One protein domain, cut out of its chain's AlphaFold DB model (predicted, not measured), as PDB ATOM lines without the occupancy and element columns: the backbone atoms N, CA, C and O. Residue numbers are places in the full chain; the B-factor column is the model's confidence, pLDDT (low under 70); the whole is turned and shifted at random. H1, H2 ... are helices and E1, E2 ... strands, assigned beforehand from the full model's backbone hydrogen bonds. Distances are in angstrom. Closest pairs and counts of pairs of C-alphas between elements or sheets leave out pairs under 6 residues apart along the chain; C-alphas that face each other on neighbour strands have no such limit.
ATOM      1  N   LEU A   4       2.873 -23.991 -17.830       98.38
ATOM      2  CA  LEU A   4       1.905 -24.953 -17.299       98.38
ATOM      3  C   LEU A   4       0.471 -24.430 -17.467       98.38
ATOM      4  O   LEU A   4       0.148 -23.329 -17.025       98.38
ATOM      5  N   PHE A   5      -0.381 -25.255 -18.065       98.00
ATOM      6  CA  PHE A   5      -1.825 -25.081 -18.205       98.00
ATOM      7  C   PHE A   5      -2.556 -26.227 -17.489       98.00
ATOM      8  O   PHE A   5      -1.923 -27.150 -16.980       98.00
ATOM      9  N   SER A   6      -3.892 -26.197 -17.484       96.56
ATOM     10  CA  SER A   6      -4.726 -27.173 -16.767       96.56
ATOM     11  C   SER A   6      -4.418 -28.633 -17.114       96.56
ATOM     12  O   SER A   6      -4.360 -29.464 -16.215       96.56
ATOM     13  N   GLU A   7      -4.189 -28.946 -18.392       98.12
ATOM     14  CA  GLU A   7      -3.975 -30.329 -18.856       98.12
ATOM     15  C   GLU A   7      -2.646 -30.534 -19.596       98.12
ATOM     16  O   GLU A   7      -2.328 -31.643 -20.034       98.12
ATOM     17  N   SER A   8      -1.847 -29.478 -19.745       98.50
ATOM     18  CA  SER A   8      -0.641 -29.503 -20.573       98.50
ATOM     19  C   SER A   8       0.484 -28.653 -20.002       98.50
ATOM     20  O   SER A   8       0.239 -27.571 -19.479       98.50
ATOM     21  N   ILE A   9       1.725 -29.094 -20.189       98.75
ATOM     22  CA  ILE A   9       2.932 -28.316 -19.920       98.75
ATOM     23  C   ILE A   9       3.813 -28.255 -21.165       98.75
ATOM     24  O   ILE A   9       4.104 -29.281 -21.776       98.75
ATOM     25  N   PHE A  10       4.267 -27.057 -21.517       98.56
ATOM     26  CA  PHE A  10       5.257 -26.836 -22.566       98.56
ATOM     27  C   PHE A  10       6.631 -26.673 -21.924       98.56
ATOM     28  O   PHE A  10       6.829 -25.752 -21.131       98.56
ATOM     29  N   THR A  11       7.565 -27.577 -22.227       98.31
ATOM     30  CA  THR A  11       8.844 -27.706 -21.498       98.31
ATOM     31  C   THR A  11      10.057 -27.166 -22.251       98.31
ATOM     32  O   THR A  11      11.142 -27.084 -21.664       98.31
ATOM     33  N   GLY A  12       9.902 -26.792 -23.526       96.75
ATOM     34  CA  GLY A  12      11.034 -26.441 -24.388       96.75
ATOM     35  C   GLY A  12      12.069 -27.568 -24.383       96.75
ATOM     36  O   GLY A  12      11.698 -28.735 -24.514       96.75
ATOM     37  N   ASP A  13      13.331 -27.222 -24.130       94.94
ATOM     38  CA  ASP A  13      14.437 -28.186 -24.022       94.94
ATOM     39  C   ASP A  13      14.708 -28.684 -22.600       94.94
ATOM     40  O   ASP A  13      15.700 -29.357 -22.340       94.94
ATOM     41  N   THR A  14      13.815 -28.400 -21.650       96.94
ATOM     42  CA  THR A  14      13.996 -28.858 -20.264       96.94
ATOM     43  C   THR A  14      13.761 -30.364 -20.162       96.94
ATOM     44  O   THR A  14      14.581 -31.103 -19.632       96.94
ATOM     45  N   VAL A  15      12.631 -30.842 -20.681       96.88
ATOM     46  CA  VAL A  15      12.214 -32.242 -20.563       96.88
ATOM     47  C   VAL A  15      11.612 -32.703 -21.876       96.88
ATOM     48  O   VAL A  15      10.650 -32.108 -22.358       96.88
ATOM     49  N   PHE A  16      12.147 -33.804 -22.386       95.50
ATOM     50  CA  PHE A  16      11.626 -34.579 -23.502       95.50
ATOM     51  C   PHE A  16      10.948 -35.849 -22.973       95.50
ATOM     52  O   PHE A  16      11.115 -36.224 -21.811       95.50
ATOM     53  N   THR A  17      10.201 -36.567 -23.812       93.31
ATOM     54  CA  THR A  17       9.602 -37.847 -23.391       93.31
ATOM     55  C   THR A  17      10.661 -38.882 -23.004       93.31
ATOM     56  O   THR A  17      10.460 -39.653 -22.069       93.31
ATOM     57  N   GLU A  18      11.791 -38.892 -23.704       89.38
ATOM     58  CA  GLU A  18      12.870 -39.876 -23.543       89.38
ATOM     59  C   GLU A  18      14.164 -39.290 -22.954       89.38
ATOM     60  O   GLU A  18      15.151 -40.004 -22.787       89.38
ATOM     61  N   GLY A  19      14.177 -38.000 -22.609       94.25
ATOM     62  CA  GLY A  19      15.403 -37.313 -22.210       94.25
ATOM     63  C   GLY A  19      15.206 -35.907 -21.642       94.25
ATOM     64  O   GLY A  19      14.108 -35.509 -21.262       94.25
ATOM     65  N   CYS A  20      16.286 -35.141 -21.605       95.44
ATOM     66  CA  CYS A  20      16.304 -33.706 -21.333       95.44
ATOM     67  C   CYS A  20      17.325 -33.032 -22.257       95.44
ATOM     68  O   CYS A  20      18.080 -33.726 -22.950       95.44
ATOM     69  N   GLY A  21      17.331 -31.701 -22.281       93.62
ATOM     70  CA  GLY A  21      18.247 -30.911 -23.095       93.62
ATOM     71  C   GLY A  21      19.724 -31.146 -22.787       93.62
ATOM     72  O   GLY A  21      20.120 -31.745 -21.779       93.62
ATOM     73  N   ILE A  22      20.564 -30.650 -23.689       92.56
ATOM     74  CA  ILE A  22      22.011 -30.643 -23.496       92.56
ATOM     75  C   ILE A  22      22.416 -29.642 -22.403       92.56
ATOM     76  O   ILE A  22      21.674 -28.721 -22.070       92.56
ATOM     77  N   CYS A  23      23.585 -29.865 -21.806       92.44
ATOM     78  CA  CYS A  23      24.150 -29.008 -20.758       92.44
ATOM     79  C   CYS A  23      25.650 -28.787 -21.016       92.44
ATOM     80  O   CYS A  23      26.458 -28.926 -20.100       92.44
ATOM     81  N   GLU A  24      26.014 -28.576 -22.286       84.44
ATOM     82  CA  GLU A  24      27.406 -28.416 -22.734       84.44
ATOM     83  C   GLU A  24      27.714 -27.006 -23.269       84.44
ATOM     84  O   GLU A  24      28.885 -26.672 -23.426       84.44
ATOM     85  N   ASP A  25      26.694 -26.171 -23.495       79.44
ATOM     86  CA  ASP A  25      26.863 -24.807 -24.005       79.44
ATOM     87  C   ASP A  25      27.166 -23.804 -22.882       79.44
ATOM     88  O   ASP A  25      26.808 -24.019 -21.715       79.44
ATOM     89  N   ASP A  26      27.778 -22.674 -23.247       80.75
ATOM     90  CA  ASP A  26      28.068 -21.568 -22.334       80.75
ATOM     91  C   ASP A  26      26.788 -21.082 -21.634       80.75
ATOM     92  O   ASP A  26      25.818 -20.659 -22.265       80.75
ATOM     93  N   GLY A  27      26.793 -21.145 -20.301       81.38
ATOM     94  CA  GLY A  27      25.653 -20.769 -19.461       81.38
ATOM     95  C   GLY A  27      24.663 -21.899 -19.162       81.38
ATOM     96  O   GLY A  27      23.689 -21.664 -18.452       81.38
ATOM     97  N   SER A  28      24.898 -23.121 -19.649       89.31
ATOM     98  CA  SER A  28      24.101 -24.291 -19.270       89.31
ATOM     99  C   SER A  28      24.636 -24.982 -18.005       89.31
ATOM    100  O   SER A  28      25.835 -24.974 -17.725       89.31
ATOM    101  N   SER A  29      23.743 -25.594 -17.218       96.06
ATOM    102  CA  SER A  29      24.102 -26.291 -15.975       96.06
ATOM    103  C   SER A  29      23.285 -27.568 -15.791       96.06
ATOM    104  O   SER A  29      22.057 -27.544 -15.699       96.06
ATOM    105  N   ALA A  30      23.976 -28.708 -15.684       96.69
ATOM    106  CA  ALA A  30      23.333 -29.987 -15.383       96.69
ATOM    107  C   ALA A  30      22.722 -30.019 -13.968       96.69
ATOM    108  O   ALA A  30      21.778 -30.772 -13.724       96.69
ATOM    109  N   GLU A  31      23.232 -29.204 -13.041       97.69
ATOM    110  CA  GLU A  31      22.663 -29.057 -11.699       97.69
ATOM    111  C   GLU A  31      21.332 -28.303 -11.739       97.69
ATOM    112  O   GLU A  31      20.350 -28.771 -11.166       97.69
ATOM    113  N   GLU A  32      21.269 -27.194 -12.480       97.62
ATOM    114  CA  GLU A  32      20.028 -26.432 -12.666       97.62
ATOM    115  C   GLU A  32      18.991 -27.224 -13.470       97.62
ATOM    116  O   GLU A  32      17.789 -27.149 -13.197       97.62
ATOM    117  N   MET A  33      19.443 -28.037 -14.432       97.88
ATOM    118  CA  MET A  33      18.587 -28.979 -15.153       97.88
ATOM    119  C   MET A  33      17.975 -30.014 -14.199       97.88
ATOM    120  O   MET A  33      16.772 -30.270 -14.262       97.88
ATOM    121  N   PHE A  34      18.772 -30.588 -13.287       98.44
ATOM    122  CA  PHE A  34      18.255 -31.493 -12.259       98.44
ATOM    123  C   PHE A  34      17.200 -30.799 -11.395       98.44
ATOM    124  O   PHE A  34      16.110 -31.342 -11.218       98.44
ATOM    125  N   ASP A  35      17.497 -29.596 -10.898       98.19
ATOM    126  CA  ASP A  35      16.582 -28.842 -10.037       98.19
ATOM    127  C   ASP A  35      15.270 -28.508 -10.770       98.19
ATOM    128  O   ASP A  35      14.182 -28.671 -10.215       98.19
ATOM    129  N   SER A  36      15.352 -28.155 -12.055       98.00
ATOM    130  CA  SER A  36      14.187 -27.919 -12.915       98.00
ATOM    131  C   SER A  36      13.329 -29.177 -13.095       98.00
ATOM    132  O   SER A  36      12.102 -29.109 -13.011       98.00
ATOM    133  N   ILE A  37      13.955 -30.340 -13.301       98.25
ATOM    134  CA  ILE A  37      13.247 -31.622 -13.427       98.25
ATOM    135  C   ILE A  37      12.590 -32.018 -12.105       98.25
ATOM    136  O   ILE A  37      11.431 -32.430 -12.115       98.25
ATOM    137  N   GLN A  38      13.276 -31.863 -10.967       98.19
ATOM    138  CA  GLN A  38      12.670 -32.152  -9.662       98.19
ATOM    139  C   GLN A  38      11.478 -31.236  -9.385       98.19
ATOM    140  O   GLN A  38      10.448 -31.706  -8.908       98.19
ATOM    141  N   ARG A  39      11.575 -29.958  -9.762       98.06
ATOM    142  CA  ARG A  39      10.463 -29.013  -9.652       98.06
ATOM    143  C   ARG A  39       9.259 -29.431 -10.499       98.06
ATOM    144  O   ARG A  39       8.133 -29.418 -10.009       98.06
ATOM    145  N   ILE A  40       9.479 -29.868 -11.743       98.12
ATOM    146  CA  ILE A  40       8.408 -30.418 -12.594       98.12
ATOM    147  C   ILE A  40       7.782 -31.656 -11.938       98.12
ATOM    148  O   ILE A  40       6.559 -31.757 -11.868       98.12
ATOM    149  N   LYS A  41       8.606 -32.575 -11.415       97.50
ATOM    150  CA  LYS A  41       8.141 -33.780 -10.710       97.50
ATOM    151  C   LYS A  41       7.276 -33.449  -9.488       97.50
ATOM    152  O   LYS A  41       6.350 -34.208  -9.212       97.50
ATOM    153  N   SER A  42       7.571 -32.365  -8.765       97.69
ATOM    154  CA  SER A  42       6.843 -31.978  -7.550       97.69
ATOM    155  C   SER A  42       5.600 -31.127  -7.804       97.69
ATOM    156  O   SER A  42       4.633 -31.237  -7.059       97.69
ATOM    157  N   GLU A  43       5.625 -30.255  -8.814       97.56
ATOM    158  CA  GLU A  43       4.560 -29.267  -9.049       97.56
ATOM    159  C   GLU A  43       3.513 -29.736 -10.069       97.56
ATOM    160  O   GLU A  43       2.377 -29.262 -10.047       97.56
ATOM    161  N   VAL A  44       3.862 -30.658 -10.973       98.31
ATOM    162  CA  VAL A  44       2.998 -31.019 -12.105       98.31
ATOM    163  C   VAL A  44       2.274 -32.339 -11.852       98.31
ATOM    164  O   VAL A  44       2.880 -33.371 -11.562       98.31
ATOM    165  N   SER A  45       0.947 -32.323 -12.008       98.38
ATOM    166  CA  SER A  45       0.118 -33.511 -11.795       98.38
ATOM    167  C   SER A  45       0.441 -34.638 -12.793       98.38
ATOM    168  O   SER A  45       0.659 -34.363 -13.974       98.38
ATOM    169  N   PRO A  46       0.369 -35.925 -12.388       98.19
ATOM    170  CA  PRO A  46       0.774 -37.051 -13.239       98.19
ATOM    171  C   PRO A  46       0.036 -37.185 -14.581       98.19
ATOM    172  O   PRO A  46       0.582 -37.764 -15.516       98.19
ATOM    173  N   HIS A  47      -1.201 -36.690 -14.680       98.31
ATOM    174  CA  HIS A  47      -2.026 -36.771 -15.891       98.31
ATOM    175  C   HIS A  47      -1.721 -35.669 -16.919       98.31
ATOM    176  O   HIS A  47      -2.139 -35.787 -18.069       98.31
ATOM    177  N   VAL A  48      -0.997 -34.613 -16.524       98.69
ATOM    178  CA  VAL A  48      -0.663 -33.478 -17.397       98.69
ATOM    179  C   VAL A  48       0.217 -33.952 -18.547       98.69
ATOM    180  O   VAL A  48       1.189 -34.680 -18.336       98.69
ATOM    181  N   ARG A  49      -0.116 -33.523 -19.768       98.56
ATOM    182  CA  ARG A  49       0.615 -33.870 -20.993       98.56
ATOM    183  C   ARG A  49       1.803 -32.944 -21.221       98.56
ATOM    184  O   ARG A  49       1.672 -31.728 -21.141       98.56
ATOM    185  N   VAL A  50       2.951 -33.520 -21.546       98.50
ATOM    186  CA  VAL A  50       4.212 -32.815 -21.778       98.50
ATOM    187  C   VAL A  50       4.419 -32.577 -23.269       98.50
ATOM    188  O   VAL A  50       4.444 -33.521 -24.063       98.50
ATOM    189  N   TYR A  51       4.604 -31.314 -23.637       98.12
ATOM    190  CA  TYR A  51       4.874 -30.852 -24.995       98.12
ATOM    191  C   TYR A  51       6.279 -30.233 -25.059       98.12
ATOM    192  O   TYR A  51       6.460 -29.060 -24.715       98.12
ATOM    193  N   PRO A  52       7.294 -31.025 -25.443       97.38
ATOM    194  CA  PRO A  52       8.657 -30.530 -25.585       97.38
ATOM    195  C   PRO A  52       8.838 -29.626 -26.809       97.38
ATOM    196  O   PRO A  52       8.026 -29.647 -27.732       97.38
ATOM    197  N   GLY A  53       9.941 -28.869 -26.830       94.94
ATOM    198  CA  GLY A  53      10.367 -28.099 -28.007       94.94
ATOM    199  C   GLY A  53      10.842 -28.984 -29.165       94.94
ATOM    200  O   GLY A  53      10.677 -28.616 -30.324       94.94
ATOM    201  N   HIS A  54      11.358 -30.175 -28.846       91.69
ATOM    202  CA  HIS A  54      11.850 -31.161 -29.806       91.69
ATOM    203  C   HIS A  54      11.396 -32.585 -29.445       91.69
ATOM    204  O   HIS A  54      11.065 -32.887 -28.299       91.69
ATOM    205  N   SER A  55      11.387 -33.478 -30.434       89.56
ATOM    206  CA  SER A  55      11.035 -34.897 -30.304       89.56
ATOM    207  C   SER A  55      11.961 -35.714 -31.209       89.56
ATOM    208  O   SER A  55      12.208 -35.305 -32.340       89.56
ATOM    209  N   PHE A  56      12.496 -36.833 -30.704       84.19
ATOM    210  CA  PHE A  56      13.598 -37.565 -31.355       84.19
ATOM    211  C   PHE A  56      13.349 -39.075 -31.504       84.19
ATOM    212  O   PHE A  56      14.234 -39.823 -31.922       84.19
ATOM    213  N   GLY A  57      12.155 -39.541 -31.139       83.12
ATOM    214  CA  GLY A  57      11.796 -40.959 -31.163       83.12
ATOM    215  C   GLY A  57      10.378 -41.239 -30.670       83.12
ATOM    216  O   GLY A  57       9.752 -42.205 -31.113       83.12
ATOM    217  N   LYS A  58       9.835 -40.374 -29.806       88.81
ATOM    218  CA  LYS A  58       8.441 -40.444 -29.342       88.81
ATOM    219  C   LYS A  58       7.649 -39.185 -29.651       88.81
ATOM    220  O   LYS A  58       8.127 -38.078 -29.424       88.81
ATOM    221  N   SER A  59       6.404 -39.357 -30.095       93.31
ATOM    222  CA  SER A  59       5.483 -38.243 -30.348       93.31
ATOM    223  C   SER A  59       5.287 -37.372 -29.096       93.31
ATOM    224  O   SER A  59       5.130 -37.927 -28.009       93.31
ATOM    225  N   PRO A  60       5.223 -36.033 -29.212       95.00
ATOM    226  CA  PRO A  60       4.845 -35.146 -28.107       95.00
ATOM    227  C   PRO A  60       3.498 -35.507 -27.451       95.00
ATOM    228  O   PRO A  60       2.652 -36.161 -28.061       95.00
ATOM    229  N   GLY A  61       3.259 -35.024 -26.226       97.12
ATOM    230  CA  GLY A  61       1.961 -35.144 -25.544       97.12
ATOM    231  C   GLY A  61       1.818 -36.344 -24.600       97.12
ATOM    232  O   GLY A  61       0.702 -36.650 -24.161       97.12
ATOM    233  N   HIS A  62       2.921 -37.016 -24.264       97.81
ATOM    234  CA  HIS A  62       2.967 -38.029 -23.204       97.81
ATOM    235  C   HIS A  62       2.747 -37.408 -21.822       97.81
ATOM    236  O   HIS A  62       3.158 -36.278 -21.572       97.81
ATOM    237  N   SER A  63       2.096 -38.136 -20.919       98.38
ATOM    238  CA  SER A  63       1.802 -37.637 -19.574       98.38
ATOM    239  C   SER A  63       3.048 -37.611 -18.685       98.38
ATOM    240  O   SER A  63       3.982 -38.384 -18.896       98.38
ATOM    241  N   ILE A  64       3.052 -36.783 -17.636       98.19
ATOM    242  CA  ILE A  64       4.096 -36.820 -16.594       98.19
ATOM    243  C   ILE A  64       4.277 -38.246 -16.052       98.19
ATOM    244  O   ILE A  64       5.408 -38.690 -15.860       98.19
ATOM    245  N   LYS A  65       3.186 -39.000 -15.874       98.19
ATOM    246  CA  LYS A  65       3.228 -40.415 -15.479       98.19
ATOM    247  C   LYS A  65       4.012 -41.282 -16.470       98.19
ATOM    248  O   LYS A  65       4.789 -42.130 -16.040       98.19
ATOM    249  N   ASP A  66       3.840 -41.067 -17.772       97.31
ATOM    250  CA  ASP A  66       4.582 -41.809 -18.798       97.31
ATOM    251  C   ASP A  66       6.080 -41.492 -18.741       97.31
ATOM    252  O   ASP A  66       6.904 -42.377 -18.976       97.31
ATOM    253  N   LEU A  67       6.457 -40.254 -18.408       97.12
ATOM    254  CA  LEU A  67       7.863 -39.863 -18.291       97.12
ATOM    255  C   LEU A  67       8.571 -40.599 -17.150       97.12
ATOM    256  O   LEU A  67       9.717 -40.998 -17.329       97.12
ATOM    257  N   TYR A  68       7.900 -40.885 -16.032       96.75
ATOM    258  CA  TYR A  68       8.480 -41.737 -14.982       96.75
ATOM    259  C   TYR A  68       8.882 -43.132 -15.498       96.75
ATOM    260  O   TYR A  68       9.835 -43.726 -14.994       96.75
ATOM    261  N   GLN A  69       8.193 -43.652 -16.516       94.38
ATOM    262  CA  GLN A  69       8.480 -44.968 -17.094       94.38
ATOM    263  C   GLN A  69       9.529 -44.922 -18.209       94.38
ATOM    264  O   GLN A  69      10.263 -45.889 -18.396       94.38
ATOM    265  N   HIS A  70       9.602 -43.818 -18.955       91.69
ATOM    266  CA  HIS A  70      10.348 -43.762 -20.216       91.69
ATOM    267  C   HIS A  70      11.521 -42.781 -20.232       91.69
ATOM    268  O   HIS A  70      12.387 -42.900 -21.096       91.69
ATOM    269  N   ASN A  71      11.562 -41.823 -19.309       95.56
ATOM    270  CA  ASN A  71      12.623 -40.836 -19.234       95.56
ATOM    271  C   ASN A  71      13.651 -41.262 -18.182       95.56
ATOM    272  O   ASN A  71      13.382 -41.222 -16.981       95.56
ATOM    273  N   ILE A  72      14.854 -41.630 -18.625       94.81
ATOM    274  CA  ILE A  72      15.937 -42.049 -17.723       94.81
ATOM    275  C   ILE A  72      16.267 -40.984 -16.668       94.81
ATOM    276  O   ILE A  72      16.565 -41.321 -15.527       94.81
ATOM    277  N   TYR A  73      16.148 -39.697 -16.999       97.31
ATOM    278  CA  TYR A  73      16.447 -38.600 -16.081       97.31
ATOM    279  C   TYR A  73      15.388 -38.428 -14.984       97.31
ATOM    280  O   TYR A  73      15.703 -37.910 -13.916       97.31
ATOM    281  N   PHE A  74      14.157 -38.909 -15.197       97.38
ATOM    282  CA  PHE A  74      13.126 -38.943 -14.152       97.38
ATOM    283  C   PHE A  74      13.411 -40.015 -13.092       97.38
ATOM    284  O   PHE A  74      12.931 -39.886 -11.964       97.38
ATOM    285  N   GLN A  75      14.214 -41.026 -13.443       96.31
ATOM    286  CA  GLN A  75      14.583 -42.168 -12.599       96.31
ATOM    287  C   GLN A  75      15.875 -41.933 -11.794       96.31
ATOM    288  O   GLN A  75      16.286 -42.796 -11.020       96.31
ATOM    289  N   ILE A  76      16.540 -40.785 -11.972       97.44
ATOM    290  CA  ILE A  76      17.759 -40.433 -11.238       97.44
ATOM    291  C   ILE A  76      17.407 -39.438 -10.129       97.44
ATOM    292  O   ILE A  76      17.269 -38.242 -10.374       97.44
ATOM    293  N   ASP A  77      17.303 -39.922  -8.892       95.06
ATOM    294  CA  ASP A  77      16.900 -39.086  -7.749       95.06
ATOM    295  C   ASP A  77      18.077 -38.403  -7.031       95.06
ATOM    296  O   ASP A  77      17.883 -37.504  -6.215       95.06
ATOM    297  N   LYS A  78      19.322 -38.795  -7.335       97.94
ATOM    298  CA  LYS A  78      20.524 -38.167  -6.763       97.94
ATOM    299  C   LYS A  78      21.147 -37.187  -7.754       97.94
ATOM    300  O   LYS A  78      21.626 -37.613  -8.807       97.94
ATOM    301  N   LYS A  79      21.236 -35.907  -7.370       98.44
ATOM    302  CA  LYS A  79      21.853 -34.826  -8.169       98.44
ATOM    303  C   LYS A  79      23.236 -35.211  -8.702       98.44
ATOM    304  O   LYS A  79      23.496 -35.075  -9.890       98.44
ATOM    305  N   GLU A  80      24.091 -35.781  -7.855       98.06
ATOM    306  CA  GLU A  80      25.435 -36.226  -8.250       98.06
ATOM    307  C   GLU A  80      25.410 -37.226  -9.420       98.06
ATOM    308  O   GLU A  80      26.194 -37.112 -10.364       98.06
ATOM    309  N   TYR A  81      24.501 -38.206  -9.383       98.12
ATOM    310  CA  TYR A  81      24.384 -39.219 -10.435       98.12
ATOM    311  C   TYR A  81      23.794 -38.629 -11.707       98.12
ATOM    312  O   TYR A  81      24.234 -38.982 -12.800       98.12
ATOM    313  N   PHE A  82      22.853 -37.698 -11.565       97.94
ATOM    314  CA  PHE A  82      22.279 -36.980 -12.693       97.94
ATOM    315  C   PHE A  82      23.361 -36.206 -13.439       97.94
ATOM    316  O   PHE A  82      23.519 -36.383 -14.644       97.94
ATOM    317  N   VAL A  83      24.141 -35.398 -12.713       96.94
ATOM    318  CA  VAL A  83      25.207 -34.573 -13.288       96.94
ATOM    319  C   VAL A  83      26.235 -35.461 -13.977       96.94
ATOM    320  O   VAL A  83      26.483 -35.277 -15.164       96.94
ATOM    321  N   LYS A  84      26.754 -36.489 -13.288       96.12
ATOM    322  CA  LYS A  84      27.713 -37.444 -13.871       96.12
ATOM    323  C   LYS A  84      27.178 -38.119 -15.134       96.12
ATOM    324  O   LYS A  84      27.930 -38.319 -16.086       96.12
ATOM    325  N   PHE A  85      25.897 -38.486 -15.155       95.44
ATOM    326  CA  PHE A  85      25.286 -39.114 -16.320       95.44
ATOM    327  C   PHE A  85      25.094 -38.124 -17.476       95.44
ATOM    328  O   PHE A  85      25.394 -38.469 -18.622       95.44
ATOM    329  N   ARG A  86      24.628 -36.899 -17.202       94.06
ATOM    330  CA  ARG A  86      24.370 -35.854 -18.209       94.06
ATOM    331  C   ARG A  86      25.651 -35.273 -18.810       94.06
ATOM    332  O   ARG A  86      25.611 -34.858 -19.957       94.06
ATOM    333  N   THR A  87      26.774 -35.292 -18.094       92.69
ATOM    334  CA  THR A  87      28.071 -34.761 -18.566       92.69
ATOM    335  C   THR A  87      29.081 -35.853 -18.941       92.69
ATOM    336  O   THR A  87      30.276 -35.602 -19.100       92.69
ATOM    337  N   ARG A  88      28.625 -37.105 -19.097       92.69
ATOM    338  CA  ARG A  88      29.494 -38.233 -19.470       92.69
ATOM    339  C   ARG A  88      30.160 -38.006 -20.835       92.69
ATOM    340  O   ARG A  88      29.505 -37.583 -21.785       92.69
TER     341      ARG A  88
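AT A GLANCE: This is residues 4 to 88 of the 98 residues of the protein "Beta-lactamase domain protein" of Bacillus subtilis (UniProt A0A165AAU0). The long helix H1 runs along one side of a small body, with a two-strand sheet, E1 and E2, towards one end and H4 across the other. The short helices H2 and H3 line another side, and the long link of residues 13 to 29 passes from the sheet to the H4 end before H1 begins. The 85 printed residues include four named helices and two named strands, in the order E1, H1, E2, H2, H3, H4; the sheet, E1 beside E2, is parallel. The class is mixed, helices and strands, with 42 residues in named elements, under half. The whole is compact, with a radius of gyration of the C-alphas of 12.1 A and spans of 32 by 22 by 21 A.

HOW THE PARTS SIT: E1, residues 8 to 12, and E2, residues 49 to 52, are parallel neighbours at 18 degrees; N 9 and O 49 are 2.8 A apart, within hydrogen-bond range. With H1, residues 30 to 43, between them, they form a strand-helix-strand unit, two parallel neighbour strands joined through a helix, with a right-handed crossover. H1 touches H4, residues 79 to 86, with residues 30 to 34 alone, at a steep tilt of 64 degrees; the closest C-alphas, of Ala 30 and Val 83, are 5.4 A apart. H2, residues 64 to 70, and H3, residues 72 to 75, only just touch, only at the corner, with 3 pairs of C-alphas within 8 A; the closest, of Tyr 68 and Phe 74, are 5.5 A apart. H2 and H4 are apart. Every O i to N i+4 pair is within hydrogen-bond range in H1 and H4, and 2 of 3 in H2; H3 is too short for such a pair.

IN THESE COORDINATES: E1 begins at C-alpha 8 (-0.641, -29.503, -20.573) and is 12.7 A long. H1 measures 19.8 A, E2 9.8 A, H2 10.0 A, H3 5.3 A and H4 10.4 A, ending at C-alpha 86 (24.370, -35.854, -18.209).

THE WHOLE: The C-alphas farthest apart, of Ser 6 and Arg 88, are 36.1 A apart. The printed part has no cut; the links E1 to H1 and E2 to H2 are long. No printed residue has a pLDDT under 70.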